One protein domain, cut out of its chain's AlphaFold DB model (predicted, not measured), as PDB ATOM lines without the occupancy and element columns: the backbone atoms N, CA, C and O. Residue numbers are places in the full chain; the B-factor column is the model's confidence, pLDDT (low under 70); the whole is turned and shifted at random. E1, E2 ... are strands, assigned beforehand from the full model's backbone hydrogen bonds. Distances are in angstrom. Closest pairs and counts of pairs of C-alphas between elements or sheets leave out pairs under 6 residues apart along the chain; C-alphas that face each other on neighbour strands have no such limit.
ATOM      1  N   GLN A  25     178.261 170.314 278.050       84.56
ATOM      2  CA  GLN A  25     176.921 170.866 277.905       84.56
ATOM      3  C   GLN A  25     176.189 170.044 276.852       84.56
ATOM      4  O   GLN A  25     176.676 169.923 275.728       84.56
ATOM      5  N   THR A  26     175.046 169.470 277.216       85.62
ATOM      6  CA  THR A  26     174.241 168.662 276.302       85.62
ATOM      7  C   THR A  26     172.911 169.359 276.046       85.62
ATOM      8  O   THR A  26     172.263 169.856 276.962       85.62
ATOM      9  N   TYR A  27     172.512 169.401 274.782       83.25
ATOM     10  CA  TYR A  27     171.242 169.950 274.337       83.25
ATOM     11  C   TYR A  27     170.477 168.858 273.604       83.25
ATOM     12  O   TYR A  27     171.029 168.220 272.704       83.25
ATOM     13  N   PHE A  28     169.222 168.643 273.976       84.25
ATOM     14  CA  PHE A  28     168.314 167.740 273.285       84.25
ATOM     15  C   PHE A  28     167.452 168.531 272.307       84.25
ATOM     16  O   PHE A  28     166.742 169.449 272.700       84.25
ATOM     17  N   CYS A  29     167.521 168.164 271.038       79.94
ATOM     18  CA  CYS A  29     166.783 168.748 269.932       79.94
ATOM     19  C   CYS A  29     165.758 167.713 269.439       79.94
ATOM     20  O   CYS A  29     166.109 166.872 268.598       79.94
ATOM     21  N   PRO A  30     164.521 167.708 269.971       76.75
ATOM     22  CA  PRO A  30     163.465 166.847 269.462       76.75
ATOM     23  C   PRO A  30     163.221 167.128 267.981       76.75
ATOM     24  O   PRO A  30     163.164 168.279 267.549       76.75
ATOM     25  N   ALA A  31     163.067 166.062 267.206       73.31
ATOM     26  CA  ALA A  31     162.618 166.182 265.833       73.31
ATOM     27  C   ALA A  31     161.105 166.366 265.753       73.31
ATOM     28  O   ALA A  31     160.338 165.689 266.440       73.31
ATOM     29  N   ASP A  32     160.671 167.220 264.828       64.38
ATOM     30  CA  ASP A  32     159.281 167.232 264.403       64.38
ATOM     31  C   ASP A  32     158.999 166.001 263.531       64.38
ATOM     32  O   ASP A  32     159.731 165.707 262.590       64.38
ATOM     33  N   LYS A  33     157.911 165.291 263.857       55.31
ATOM     34  CA  LYS A  33     157.207 164.290 263.030       55.31
ATOM     35  C   LYS A  33     158.095 163.474 262.070       55.31
ATOM     36  O   LYS A  33     158.329 163.868 260.932       55.31
ATOM     37  N   SER A  34     158.408 162.239 262.471       54.31
ATOM     38  CA  SER A  34     159.049 161.165 261.674       54.31
ATOM     39  C   SER A  34     160.540 161.313 261.357       54.31
ATOM     40  O   SER A  34     161.099 160.440 260.698       54.31
ATOM     41  N   VAL A  35     161.194 162.348 261.883       68.56
ATOM     42  CA  VAL A  35     162.652 162.507 261.825       68.56
ATOM     43  C   VAL A  35     163.277 162.025 263.140       68.56
ATOM     44  O   VAL A  35     162.619 161.992 264.179       68.56
ATOM     45  N   ASP A  36     164.531 161.593 263.079       80.06
ATOM     46  CA  ASP A  36     165.328 161.197 264.238       80.06
ATOM     47  C   ASP A  36     165.613 162.384 265.175       80.06
ATOM     48  O   ASP A  36     165.760 163.528 264.742       80.06
ATOM     49  N   ASN A  37     165.706 162.114 266.476       83.50
ATOM     50  CA  ASN A  37     166.068 163.097 267.494       83.50
ATOM     51  C   ASN A  37     167.556 163.439 267.437       83.50
ATOM     52  O   ASN A  37     168.377 162.626 267.016       83.50
ATOM     53  N   HIS A  38     167.928 164.618 267.931       83.56
ATOM     54  CA  HIS A  38     169.320 165.051 267.917       83.56
ATOM     55  C   HIS A  38     169.803 165.470 269.300       83.56
ATOM     56  O   HIS A  38     169.082 166.100 270.065       83.56
ATOM     57  N   PHE A  39     171.055 165.146 269.607       87.00
ATOM     58  CA  PHE A  39     171.779 165.692 270.745       87.00
ATOM     59  C   PHE A  39     172.937 166.538 270.238       87.00
ATOM     60  O   PHE A  39     173.703 166.101 269.375       87.00
ATOM     61  N   ILE A  40     173.086 167.734 270.794       83.94
ATOM     62  CA  ILE A  40     174.241 168.594 270.562       83.94
ATOM     63  C   ILE A  40     175.052 168.609 271.849       83.94
ATOM     64  O   ILE A  40     174.556 169.022 272.893       83.94
ATOM     65  N   GLN A  41     176.294 168.145 271.784       87.69
ATOM     66  CA  GLN A  41     177.231 168.210 272.899       87.69
ATOM     67  C   GLN A  41     178.297 169.258 272.623       87.69
ATOM     68  O   GLN A  41     178.878 169.283 271.535       87.69
ATOM     69  N   VAL A  42     178.573 170.085 273.626       83.88
ATOM     70  CA  VAL A  42     179.664 171.056 273.619       83.88
ATOM     71  C   VAL A  42     180.610 170.747 274.773       83.88
ATOM     72  O   VAL A  42     180.204 170.769 275.937       83.88
ATOM     73  N   THR A  43     181.868 170.445 274.458       86.31
ATOM     74  CA  THR A  43     182.961 170.347 275.442       86.31
ATOM     75  C   THR A  43     183.717 171.665 275.479       86.31
ATOM     76  O   THR A  43     183.867 172.285 274.435       86.31
ATOM     77  N   ASP A  44     184.229 172.084 276.638       79.69
ATOM     78  CA  ASP A  44     185.001 173.336 276.742       79.69
ATOM     79  C   ASP A  44     186.498 173.166 276.412       79.69
ATOM     80  O   ASP A  44     187.129 174.101 275.925       79.69
ATOM     81  N   GLU A  45     187.084 171.981 276.641       81.81
ATOM     82  CA  GLU A  45     188.518 171.738 276.419       81.81
ATOM     83  C   GLU A  45     188.839 170.283 276.002       81.81
ATOM     84  O   GLU A  45     188.875 169.394 276.861       81.81
ATOM     85  N   PRO A  46     189.168 170.013 274.728       80.06
ATOM     86  CA  PRO A  46     189.128 170.967 273.622       80.06
ATOM     87  C   PRO A  46     187.702 171.473 273.391       80.06
ATOM     88  O   PRO A  46     186.737 170.750 273.651       80.06
ATOM     89  N   LEU A  47     187.573 172.710 272.905       82.12
ATOM     90  CA  LEU A  47     186.278 173.227 272.496       82.12
ATOM     91  C   LEU A  47     185.804 172.439 271.274       82.12
ATOM     92  O   LEU A  47     186.382 172.571 270.197       82.12
ATOM     93  N   MET A  48     184.780 171.608 271.438       85.88
ATOM     94  CA  MET A  48     184.245 170.767 270.366       85.88
ATOM     95  C   MET A  48     182.729 170.822 270.379       85.88
ATOM     96  O   MET A  48     182.120 170.784 271.445       85.88
ATOM     97  N   LEU A  49     182.132 170.858 269.191       84.56
ATOM     98  CA  LEU A  49     180.709 170.628 268.989       84.56
ATOM     99  C   LEU A  49     180.517 169.264 268.340       84.56
ATOM    100  O   LEU A  49     181.140 168.955 267.323       84.56
ATOM    101  N   LYS A  50     179.628 168.458 268.914       87.75
ATOM    102  CA  LYS A  50     179.280 167.131 268.419       87.75
ATOM    103  C   LYS A  50     177.771 167.032 268.230       87.75
ATOM    104  O   LYS A  50     177.026 167.309 269.164       87.75
ATOM    105  N   VAL A  51     177.332 166.626 267.042       85.38
ATOM    106  CA  VAL A  51     175.916 166.366 266.733       85.38
ATOM    107  C   VAL A  51     175.710 164.863 266.644       85.38
ATOM    108  O   VAL A  51     176.391 164.177 265.875       85.38
ATOM    109  N   ILE A  52     174.778 164.355 267.437       88.75
ATOM    110  CA  ILE A  52     174.464 162.936 267.558       88.75
ATOM    111  C   ILE A  52     173.009 162.740 267.143       88.75
ATOM    112  O   ILE A  52     172.121 163.359 267.717       88.75
ATOM    113  N   ASN A  53     172.778 161.874 266.165       88.12
ATOM    114  CA  ASN A  53     171.453 161.462 265.717       88.12
ATOM    115  C   ASN A  53     171.008 160.227 266.489       88.12
ATOM    116  O   ASN A  53     171.740 159.239 266.545       88.12
ATOM    117  N   VAL A  54     169.814 160.270 267.054       88.81
ATOM    118  CA  VAL A  54     169.201 159.202 267.837       88.81
ATOM    119  C   VAL A  54     167.864 158.853 267.188       88.81
ATOM    120  O   VAL A  54     167.094 159.768 266.906       88.81
ATOM    121  N   PRO A  55     167.543 157.565 266.974       85.06
ATOM    122  CA  PRO A  55     166.282 157.176 266.354       85.06
ATOM    123  C   PRO A  55     165.064 157.850 266.991       85.06
ATOM    124  O   PRO A  55     165.001 157.995 268.217       85.06
ATOM    125  N   ASN A  56     164.085 158.233 266.172       81.50
ATOM    126  CA  ASN A  56     162.852 158.851 266.665       81.50
ATOM    127  C   ASN A  56     162.209 158.025 267.805       81.50
ATOM    128  O   ASN A  56     162.171 156.793 267.765       81.50
ATOM    129  N   GLY A  57     161.707 158.707 268.835       75.81
ATOM    130  CA  GLY A  57     161.142 158.087 270.037       75.81
ATOM    131  C   GLY A  57     162.175 157.603 271.062       75.81
ATOM    132  O   GLY A  57     161.779 157.122 272.122       75.81
ATOM    133  N   GLN A  58     163.479 157.749 270.798       80.06
ATOM    134  CA  GLN A  58     164.532 157.518 271.788       80.06
ATOM    135  C   GLN A  58     165.140 158.834 272.287       80.06
ATOM    136  O   GLN A  58     165.355 159.773 271.523       80.06
ATOM    137  N   ASN A  59     165.443 158.880 273.584       81.75
ATOM    138  CA  ASN A  59     166.082 160.001 274.278       81.75
ATOM    139  C   ASN A  59     167.396 159.585 274.971       81.75
ATOM    140  O   ASN A  59     167.873 160.272 275.870       81.75
ATOM    141  N   ASP A  60     167.978 158.454 274.567       86.44
ATOM    142  CA  ASP A  60     169.251 157.963 275.093       86.44
ATOM    143  C   ASP A  60     170.378 158.277 274.106       86.44
ATOM    144  O   ASP A  60     170.506 157.649 273.052       86.44
ATOM    145  N   ILE A  61     171.210 159.253 274.469       85.88
ATOM    146  CA  ILE A  61     172.351 159.713 273.672       85.88
ATOM    147  C   ILE A  61     173.335 158.587 273.324       85.88
ATOM    148  O   ILE A  61     173.983 158.637 272.277       85.88
ATOM    149  N   ASN A  62     173.422 157.542 274.155       87.44
ATOM    150  CA  ASN A  62     174.355 156.429 273.953       87.44
ATOM    151  C   ASN A  62     173.925 155.487 272.826       87.44
ATOM    152  O   ASN A  62     174.726 154.681 272.356       87.44
ATOM    153  N   LYS A  63     172.670 155.586 272.381       85.12
ATOM    154  CA  LYS A  63     172.139 154.831 271.240       85.12
ATOM    155  C   LYS A  63     172.277 155.591 269.924       85.12
ATOM    156  O   LYS A  63     171.874 155.091 268.875       85.12
ATOM    157  N   GLY A  64     172.815 156.806 269.985       86.69
ATOM    158  CA  GLY A  64     172.962 157.670 268.833       86.69
ATOM    159  C   GLY A  64     174.222 157.416 268.018       86.69
ATOM    160  O   GLY A  64     175.201 156.831 268.477       86.69
ATOM    161  N   SER A  65     174.201 157.913 266.788       89.38
ATOM    162  CA  SER A  65     175.344 157.935 265.875       89.38
ATOM    163  C   SER A  65     175.831 159.362 265.669       89.38
ATOM    164  O   SER A  65     175.038 160.292 265.534       89.38
ATOM    165  N   VAL A  66     177.148 159.552 265.633       88.44
ATOM    166  CA  VAL A  66     177.749 160.879 265.444       88.44
ATOM    167  C   VAL A  66     177.605 161.309 263.987       88.44
ATOM    168  O   VAL A  66     178.231 160.714 263.111       88.44
ATOM    169  N   LEU A  67     176.827 162.361 263.732       83.50
ATOM    170  CA  LEU A  67     176.698 162.966 262.401       83.50
ATOM    171  C   LEU A  67     177.834 163.946 262.112       83.50
ATOM    172  O   LEU A  67     178.318 164.036 260.983       83.50
ATOM    173  N   LEU A  68     178.245 164.690 263.139       81.81
ATOM    174  CA  LEU A  68     179.179 165.799 263.026       81.81
ATOM    175  C   LEU A  68     180.022 165.910 264.291       81.81
ATOM    176  O   LEU A  68     179.516 165.749 265.399       81.81
ATOM    177  N   GLU A  69     181.302 166.219 264.122       86.56
ATOM    178  CA  GLU A  69     182.203 166.569 265.215       86.56
ATOM    179  C   GLU A  69     183.178 167.619 264.698       86.56
ATOM    180  O   GLU A  69     183.883 167.374 263.719       86.56
ATOM    181  N   VAL A  70     183.136 168.814 265.284       81.88
ATOM    182  CA  VAL A  70     183.817 169.993 264.744       81.88
ATOM    183  C   VAL A  70     184.530 170.730 265.866       81.88
ATOM    184  O   VAL A  70     183.901 171.032 266.887       81.88
ATOM    185  N   PRO A  71     185.820 171.057 265.688       84.00
ATOM    186  CA  PRO A  71     186.526 171.910 266.624       84.00
ATOM    187  C   PRO A  71     185.962 173.327 266.601       84.00
ATOM    188  O   PRO A  71     185.581 173.868 265.556       84.00
ATOM    189  N   GLY A  72     185.909 173.925 267.781       79.19
ATOM    190  CA  GLY A  72     185.536 175.312 267.964       79.19
ATOM    191  C   GLY A  72     186.681 176.158 268.487       79.19
ATOM    192  O   GLY A  72     187.664 175.672 269.040       79.19
ATOM    193  N   GLU A  73     186.498 177.460 268.350       78.06
ATOM    194  CA  GLU A  73     187.346 178.485 268.929       78.06
ATOM    195  C   GLU A  73     186.510 179.351 269.862       78.06
ATOM    196  O   GLU A  73     185.418 179.819 269.513       78.06
ATOM    197  N   LYS A  74     187.023 179.561 271.075       75.25
ATOM    198  CA  LYS A  74     186.409 180.465 272.037       75.25
ATOM    199  C   LYS A  74     186.966 181.856 271.798       75.25
ATOM    200  O   LYS A  74     188.171 182.084 271.885       75.25
ATOM    201  N   ASN A  75     186.084 182.805 271.531       68.25
ATOM    202  CA  ASN A  75     186.437 184.208 271.510       68.25
ATOM    203  C   ASN A  75     186.829 184.634 272.930       68.25
ATOM    204  O   ASN A  75     186.007 184.651 273.847       68.25
ATOM    205  N   SER A  76     188.095 185.000 273.099       70.81
ATOM    206  CA  SER A  76     188.670 185.368 274.393       70.81
ATOM    207  C   SER A  76     188.093 186.655 274.993       70.81
ATOM    208  O   SER A  76     188.229 186.865 276.194       70.81
ATOM    209  N   LYS A  77     187.433 187.512 274.199       64.56
ATOM    210  CA  LYS A  77     186.905 188.810 274.657       64.56
ATOM    211  C   LYS A  77     185.503 188.729 275.254       64.56
ATOM    212  O   LYS A  77     185.186 189.513 276.139       64.56
ATOM    213  N   ASN A  78     184.652 187.837 274.753       64.81
ATOM    214  CA  ASN A  78     183.246 187.753 275.169       64.81
ATOM    215  C   ASN A  78     182.767 186.320 275.449       64.81
ATOM    216  O   ASN A  78     181.584 186.113 275.701       64.81
ATOM    217  N   GLY A  79     183.663 185.331 275.381       67.38
ATOM    218  CA  GLY A  79     183.337 183.924 275.599       67.38
ATOM    219  C   GLY A  79     182.495 183.291 274.492       67.38
ATOM    220  O   GLY A  79     182.109 182.133 274.639       67.38
ATOM    221  N   ALA A  80     182.216 184.008 273.395       66.94
ATOM    222  CA  ALA A  80     181.439 183.471 272.285       66.94
ATOM    223  C   ALA A  80     182.182 182.299 271.640       66.94
ATOM    224  O   ALA A  80     183.373 182.390 271.355       66.94
ATOM    225  N   MET A  81     181.477 181.203 271.389       72.31
ATOM    226  CA  MET A  81     182.048 180.008 270.775       72.31
ATOM    227  C   MET A  81     181.729 180.003 269.283       72.31
ATOM    228  O   MET A  81     180.584 180.221 268.880       72.31
ATOM    229  N   LYS A  82     182.742 179.767 268.451       70.88
ATOM    230  CA  LYS A  82     182.598 179.646 266.998       70.88
ATOM    231  C   LYS A  82     183.052 178.260 266.574       70.88
ATOM    232  O   LYS A  82     184.169 177.875 266.880       70.88
ATOM    233  N   PHE A  83     182.223 177.542 265.828       72.88
ATOM    234  CA  PHE A  83     182.542 176.210 265.314       72.88
ATOM    235  C   PHE A  83     182.574 176.266 263.784       72.88
ATOM    236  O   PHE A  83     181.598 176.728 263.203       72.88
ATOM    237  N   GLY A  84     183.696 175.852 263.176       61.91
ATOM    238  CA  GLY A  84     183.920 175.588 261.738       61.91
ATOM    239  C   GLY A  84     183.363 176.581 260.684       61.91
ATOM    240  O   GLY A  84     182.151 176.692 260.531       61.91
ATOM    241  N   PRO A  85     184.198 177.225 259.839       48.41
ATOM    242  CA  PRO A  85     183.728 178.155 258.798       48.41
ATOM    243  C   PRO A  85     183.026 177.499 257.588       48.41
ATOM    244  O   PRO A  85     182.285 178.182 256.891       48.41
ATOM    245  N   GLU A  86     183.233 176.202 257.334       49.06
ATOM    246  CA  GLU A  86     182.663 175.484 256.171       49.06
ATOM    247  C   GLU A  86     181.416 174.651 256.500       49.06
ATOM    248  O   GLU A  86     180.739 174.140 255.607       49.06
ATOM    249  N   VAL A  87     181.120 174.493 257.789       51.69
ATOM    250  CA  VAL A  87     180.106 173.549 258.263       51.69
ATOM    251  C   VAL A  87     178.750 174.219 258.397       51.69
ATOM    252  O   VAL A  87     177.750 173.555 258.202       51.69
ATOM    253  N   PHE A  88     178.696 175.523 258.656       55.00
ATOM    254  CA  PHE A  88     177.447 176.263 258.786       55.00
ATOM    255  C   PHE A  88     177.464 177.446 257.819       55.00
ATOM    256  O   PHE A  88     178.302 178.336 257.933       55.00
ATOM    257  N   LYS A  89     176.529 177.478 256.858       47.28
ATOM    258  CA  LYS A  89     176.410 178.591 255.888       47.28
ATOM    259  C   LYS A  89     176.089 179.950 256.534       47.28
ATOM    260  O   LYS A  89     176.221 180.972 255.870       47.28
ATOM    261  N   ALA A  90     175.698 179.979 257.806       39.97
ATOM    262  CA  ALA A  90     175.523 181.193 258.594       39.97
ATOM    263  C   ALA A  90     176.254 181.023 259.936       39.97
ATOM    264  O   ALA A  90     176.041 180.007 260.602       39.97
ATOM    265  N   PRO A  91     177.129 181.959 260.348       39.81
ATOM    266  CA  PRO A  91     177.802 181.849 261.629       39.81
ATOM    267  C   PRO A  91     176.927 182.400 262.762       39.81
ATOM    268  O   PRO A  91     176.067 183.249 262.545       39.81
ATOM    269  N   TYR A  92     177.277 181.958 263.970       42.28
ATOM    270  CA  TYR A  92     176.894 182.442 265.302       42.28
ATOM    271  C   TYR A  92     175.866 181.578 266.030       42.28
ATOM    272  O   TYR A  92     174.665 181.820 266.037       42.28
ATOM    273  N   PHE A  93     176.415 180.599 266.747       43.91
ATOM    274  CA  PHE A  93     175.758 179.981 267.883       43.91
ATOM    275  C   PHE A  93     175.612 181.039 268.977       43.91
ATOM    276  O   PHE A  93     176.584 181.413 269.633       43.91
ATOM    277  N   TYR A  94     174.394 181.525 269.172       43.03
ATOM    278  CA  TYR A  94     173.976 181.986 270.484       43.03
ATOM    279  C   TYR A  94     173.251 180.794 271.103       43.03
ATOM    280  O   TYR A  94     172.296 180.300 270.512       43.03
ATOM    281  N   LEU A  95     173.736 180.288 272.236       49.72
ATOM    282  CA  LEU A  95     173.025 179.315 273.068       49.72
ATOM    283  C   LEU A  95     172.264 180.127 274.133       49.72
ATOM    284  O   LEU A  95     172.764 180.262 275.254       49.72
ATOM    285  N   PRO A  96     171.122 180.784 273.831       45.22
ATOM    286  CA  PRO A  96     170.297 181.316 274.902       45.22
ATOM    287  C   PRO A  96     169.753 180.127 275.701       45.22
ATOM    288  O   PRO A  96     169.488 179.068 275.141       45.22
ATOM    289  N   LYS A  97     169.539 180.316 277.005       44.53
ATOM    290  CA  LYS A  97     169.033 179.299 277.950       44.53
ATOM    291  C   LYS A  97     167.711 178.599 277.544       44.53
ATOM    292  O   LYS A  97     167.248 177.754 278.297       44.53
ATOM    293  N   SER A  98     167.075 178.964 276.426       44.12
ATOM    294  CA  SER A  98     165.733 178.504 276.039       44.12
ATOM    295  C   SER A  98     165.383 178.688 274.544       44.12
ATOM    296  O   SER A  98     164.226 178.968 274.237       44.12
ATOM    297  N   GLY A  99     166.331 178.663 273.596       49.12
ATOM    298  CA  GLY A  99     166.054 179.102 272.212       49.12
ATOM    299  C   GLY A  99     166.550 178.166 271.117       49.12
ATOM    300  O   GLY A  99     167.649 177.637 271.208       49.12
ATOM    301  N   GLY A 100     165.712 177.993 270.090       52.94
ATOM    302  CA  GLY A 100     165.902 177.040 269.001       52.94
ATOM    303  C   GLY A 100     167.068 177.336 268.056       52.94
ATOM    304  O   GLY A 100     167.487 178.477 267.868       52.94
ATOM    305  N   PHE A 101     167.559 176.264 267.445       59.72
ATOM    306  CA  PHE A 101     168.719 176.183 266.582       59.72
ATOM    307  C   PHE A 101     168.271 175.872 265.153       59.72
ATOM    308  O   PHE A 101     167.550 174.907 264.902       59.72
ATOM    309  N   SER A 102     168.746 176.677 264.204       58.62
ATOM    310  CA  SER A 102     168.708 176.334 262.783       58.62
ATOM    311  C   SER A 102     170.138 176.183 262.294       58.62
ATOM    312  O   SER A 102     170.945 177.099 262.461       58.62
ATOM    313  N   PHE A 103     170.472 175.042 261.705       64.12
ATOM    314  CA  PHE A 103     171.816 174.779 261.224       64.12
ATOM    315  C   PHE A 103     171.816 173.833 260.027       64.12
ATOM    316  O   PHE A 103     171.117 172.832 259.997       64.12
ATOM    317  N   LYS A 104     172.640 174.137 259.029       68.56
ATOM    318  CA  LYS A 104     172.819 173.301 257.842       68.56
ATOM    319  C   LYS A 104     174.283 172.933 257.717       68.56
ATOM    320  O   LYS A 104     175.087 173.860 257.655       68.56
ATOM    321  N   PHE A 105     174.599 171.639 257.645       68.50
ATOM    322  CA  PHE A 105     175.966 171.118 257.559       68.50
ATOM    323  C   PHE A 105     176.121 169.949 256.593       68.50
ATOM    324  O   PHE A 105     175.140 169.396 256.110       68.50
ATOM    325  N   LYS A 106     177.369 169.574 256.304       71.44
ATOM    326  CA  LYS A 106     177.701 168.300 255.659       71.44
ATOM    327  C   LYS A 106     178.152 167.307 256.717       71.44
ATOM    328  O   LYS A 106     179.072 167.616 257.476       71.44
ATOM    329  N   ASP A 107     177.490 166.159 256.797       72.50
ATOM    330  CA  ASP A 107     177.873 165.104 257.737       72.50
ATOM    331  C   ASP A 107     179.226 164.468 257.360       72.50
ATOM    332  O   ASP A 107     179.845 164.810 256.346       72.50
ATOM    333  N   ARG A 108     179.695 163.512 258.168       69.06
ATOM    334  CA  ARG A 108     180.957 162.785 257.917       69.06
ATOM    335  C   ARG A 108     181.006 162.046 256.569       69.06
ATOM    336  O   ARG A 108     182.095 161.684 256.132       69.06
ATOM    337  N   THR A 109     179.867 161.816 255.916       77.06
ATOM    338  CA  THR A 109     179.770 161.194 254.582       77.06
ATOM    339  C   THR A 109     179.719 162.222 253.446       77.06
ATOM    340  O   THR A 109     179.719 161.853 252.273       77.06
ATOM    341  N   GLY A 110     179.694 163.519 253.775       72.50
ATOM    342  CA  GLY A 110     179.565 164.620 252.824       72.50
ATOM    343  C   GLY A 110     178.118 164.944 252.439       72.50
ATOM    344  O   GLY A 110     177.905 165.846 251.620       72.50
ATOM    345  N   LYS A 111     177.127 164.252 253.018       76.88
ATOM    346  CA  LYS A 111     175.704 164.499 252.765       76.88
ATOM    347  C   LYS A 111     175.279 165.794 253.449       76.88
ATOM    348  O   LYS A 111     175.559 166.000 254.627       76.88
ATOM    349  N   GLU A 112     174.584 166.664 252.715       75.94
ATOM    350  CA  GLU A 112     173.973 167.852 253.312       75.94
ATOM    351  C   GLU A 112     172.821 167.450 254.236       75.94
ATOM    352  O   GLU A 112     171.913 166.714 253.842       75.94
ATOM    353  N   VAL A 113     172.853 167.975 255.453       70.50
ATOM    354  CA  VAL A 113     171.794 167.858 256.444       70.50
ATOM    355  C   VAL A 113     171.357 169.263 256.827       70.50
ATOM    356  O   VAL A 113     172.184 170.117 257.153       70.50
ATOM    357  N   ASP A 114     170.058 169.514 256.721       72.94
ATOM    358  CA  ASP A 114     169.447 170.818 256.943       72.94
ATOM    359  C   ASP A 114     168.477 170.732 258.120       72.94
ATOM    360  O   ASP A 114     167.472 170.021 258.062       72.94
ATOM    361  N   PHE A 115     168.810 171.435 259.197       66.31
ATOM    362  CA  PHE A 115     167.998 171.555 260.395       66.31
ATOM    363  C   PHE A 115     167.399 172.951 260.420       66.31
ATOM    364  O   PHE A 115     168.030 173.906 260.869       66.31
ATOM    365  N   ALA A 116     166.169 173.077 259.935       56.97
ATOM    366  CA  ALA A 116     165.410 174.311 260.034       56.97
ATOM    367  C   ALA A 116     164.525 174.271 261.291       56.97
ATOM    368  O   ALA A 116     163.677 173.394 261.412       56.97
ATOM    369  N   HIS A 117     164.698 175.239 262.196       58.56
ATOM    370  CA  HIS A 117     163.787 175.530 263.313       58.56
ATOM    371  C   HIS A 117     163.654 174.449 264.404       58.56
ATOM    372  O   HIS A 117     162.559 174.220 264.908       58.56
ATOM    373  N   TYR A 118     164.752 173.827 264.840       63.53
ATOM    374  CA  TYR A 118     164.697 172.892 265.969       63.53
ATOM    375  C   TYR A 118     164.680 173.658 267.287       63.53
ATOM    376  O   TYR A 118     165.581 174.444 267.555       63.53
ATOM    377  N   HIS A 119     163.691 173.436 268.148       68.75
ATOM    378  CA  HIS A 119     163.799 173.881 269.537       68.75
ATOM    379  C   HIS A 119     164.688 172.886 270.279       68.75
ATOM    380  O   HIS A 119     164.396 171.699 270.223       68.75
ATOM    381  N   CYS A 120     165.761 173.335 270.936       72.81
ATOM    382  CA  CYS A 120     166.575 172.442 271.757       72.81
ATOM    383  C   CYS A 120     166.577 172.891 273.212       72.81
ATOM    384  O   CYS A 120     166.686 174.082 273.507       72.81
ATOM    385  N   GLU A 121     166.501 171.918 274.108       71.06
ATOM    386  CA  GLU A 121     166.473 172.111 275.552       71.06
ATOM    387  C   GLU A 121     167.809 171.666 276.148       71.06
ATOM    388  O   GLU A 121     168.351 170.628 275.766       71.06
ATOM    389  N   SER A 122     168.369 172.453 277.069       74.88
ATOM    390  CA  SER A 122     169.550 172.030 277.828       74.88
ATOM    391  C   SER A 122     169.166 170.924 278.809       74.88
ATOM    392  O   SER A 122     168.192 171.096 279.546       74.88
ATOM    393  N   ILE A 123     169.955 169.854 278.858       68.19
ATOM    394  CA  ILE A 123     169.760 168.691 279.738       68.19
ATOM    395  C   ILE A 123     171.000 168.396 280.575       68.19
ATOM    396  O   ILE A 123     172.129 168.633 280.083       68.19
TER     397      ILE A 123
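Overview. This is residues 25 to 123 of the 123 residues of an uncharacterized protein of Amylibacter sp. SFDW26 (UniProt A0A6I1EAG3). One twisted sheet of five strands, E1 to E5, curls like part of a barrel, and the two-stranded hairpin of E6 and E7 crosses over its concave face. The closure is loose: E6 and E7 stay apart from E2 and E3, while residues 121 to 122, after E7, pair with E1 at the sheet's edge. The printed part has 99 residues, with no named helix and seven named strands, E1 to E7 in chain order; the large sheet runs E1, E2, E3, E4, E5 and the small one E6, E7, both antiparallel. The class is all strand, though only 47 of the 99 residues are in named elements. The whole is compact, with a radius of gyration of the C-alphas of 13.0 A and spans of 41 by 29 by 24 A.

Along the chain. Find C-alpha 25 at (176.921, 170.866, 277.905); from there E1 runs over residues 25 to 29, 13.1 A. Next come E2, residues 37 to 44, 23.4 A, and E3, residues 47 to 54, 22.6 A. E4, residues 65 to 74, is the longest strand at 25.8 A; look for its first C-alpha at (175.344, 157.935, 265.875). E5 is residues 81 to 83, 6.7 A. Further on, E6 covers residues 101 to 106, 16.2 A, and E7 residues 112 to 118, 16.5 A, ending with C-alpha 118 at (164.697, 172.892, 265.969).

Arrangement. Begin at edge strand E1: E1 to E5 form a meander, each strand the antiparallel neighbour of the one before. In the hairpin of E1 and E2, N 27 and O 40 are 2.8 A apart, within hydrogen-bond range. For E2 and E3, look at N 41 and O 50, 2.8 A; for E3 and E4, at N 49 and O 70, 2.9 A. The pairing of E4 is staggered, with E3 over residues 65 to 71 and with E5 over 72 to 74, where N 73 and O 82 are 2.8 A apart. E6 and E7 are an antiparallel hairpin, with N 103 and O 115 at 2.8 A. The closest C-alphas of E1 and E7 are those of Cys 29 and Tyr 118, 6.1 A; those of E4 and E6 are Leu 68 and Lys 106, 7.9 A.

Size, cuts and confidence. The two C-alphas farthest apart are those of Ser 34 and Lys 77, 41.3 A. The printed part has no cut, and its one long link is residues 84 to 100, between E5 and E6. Mean pLDDT of the printed part is 71.6; 38 residues are under 70, among them 32 to 35, 84 to 105 and 115 to 119.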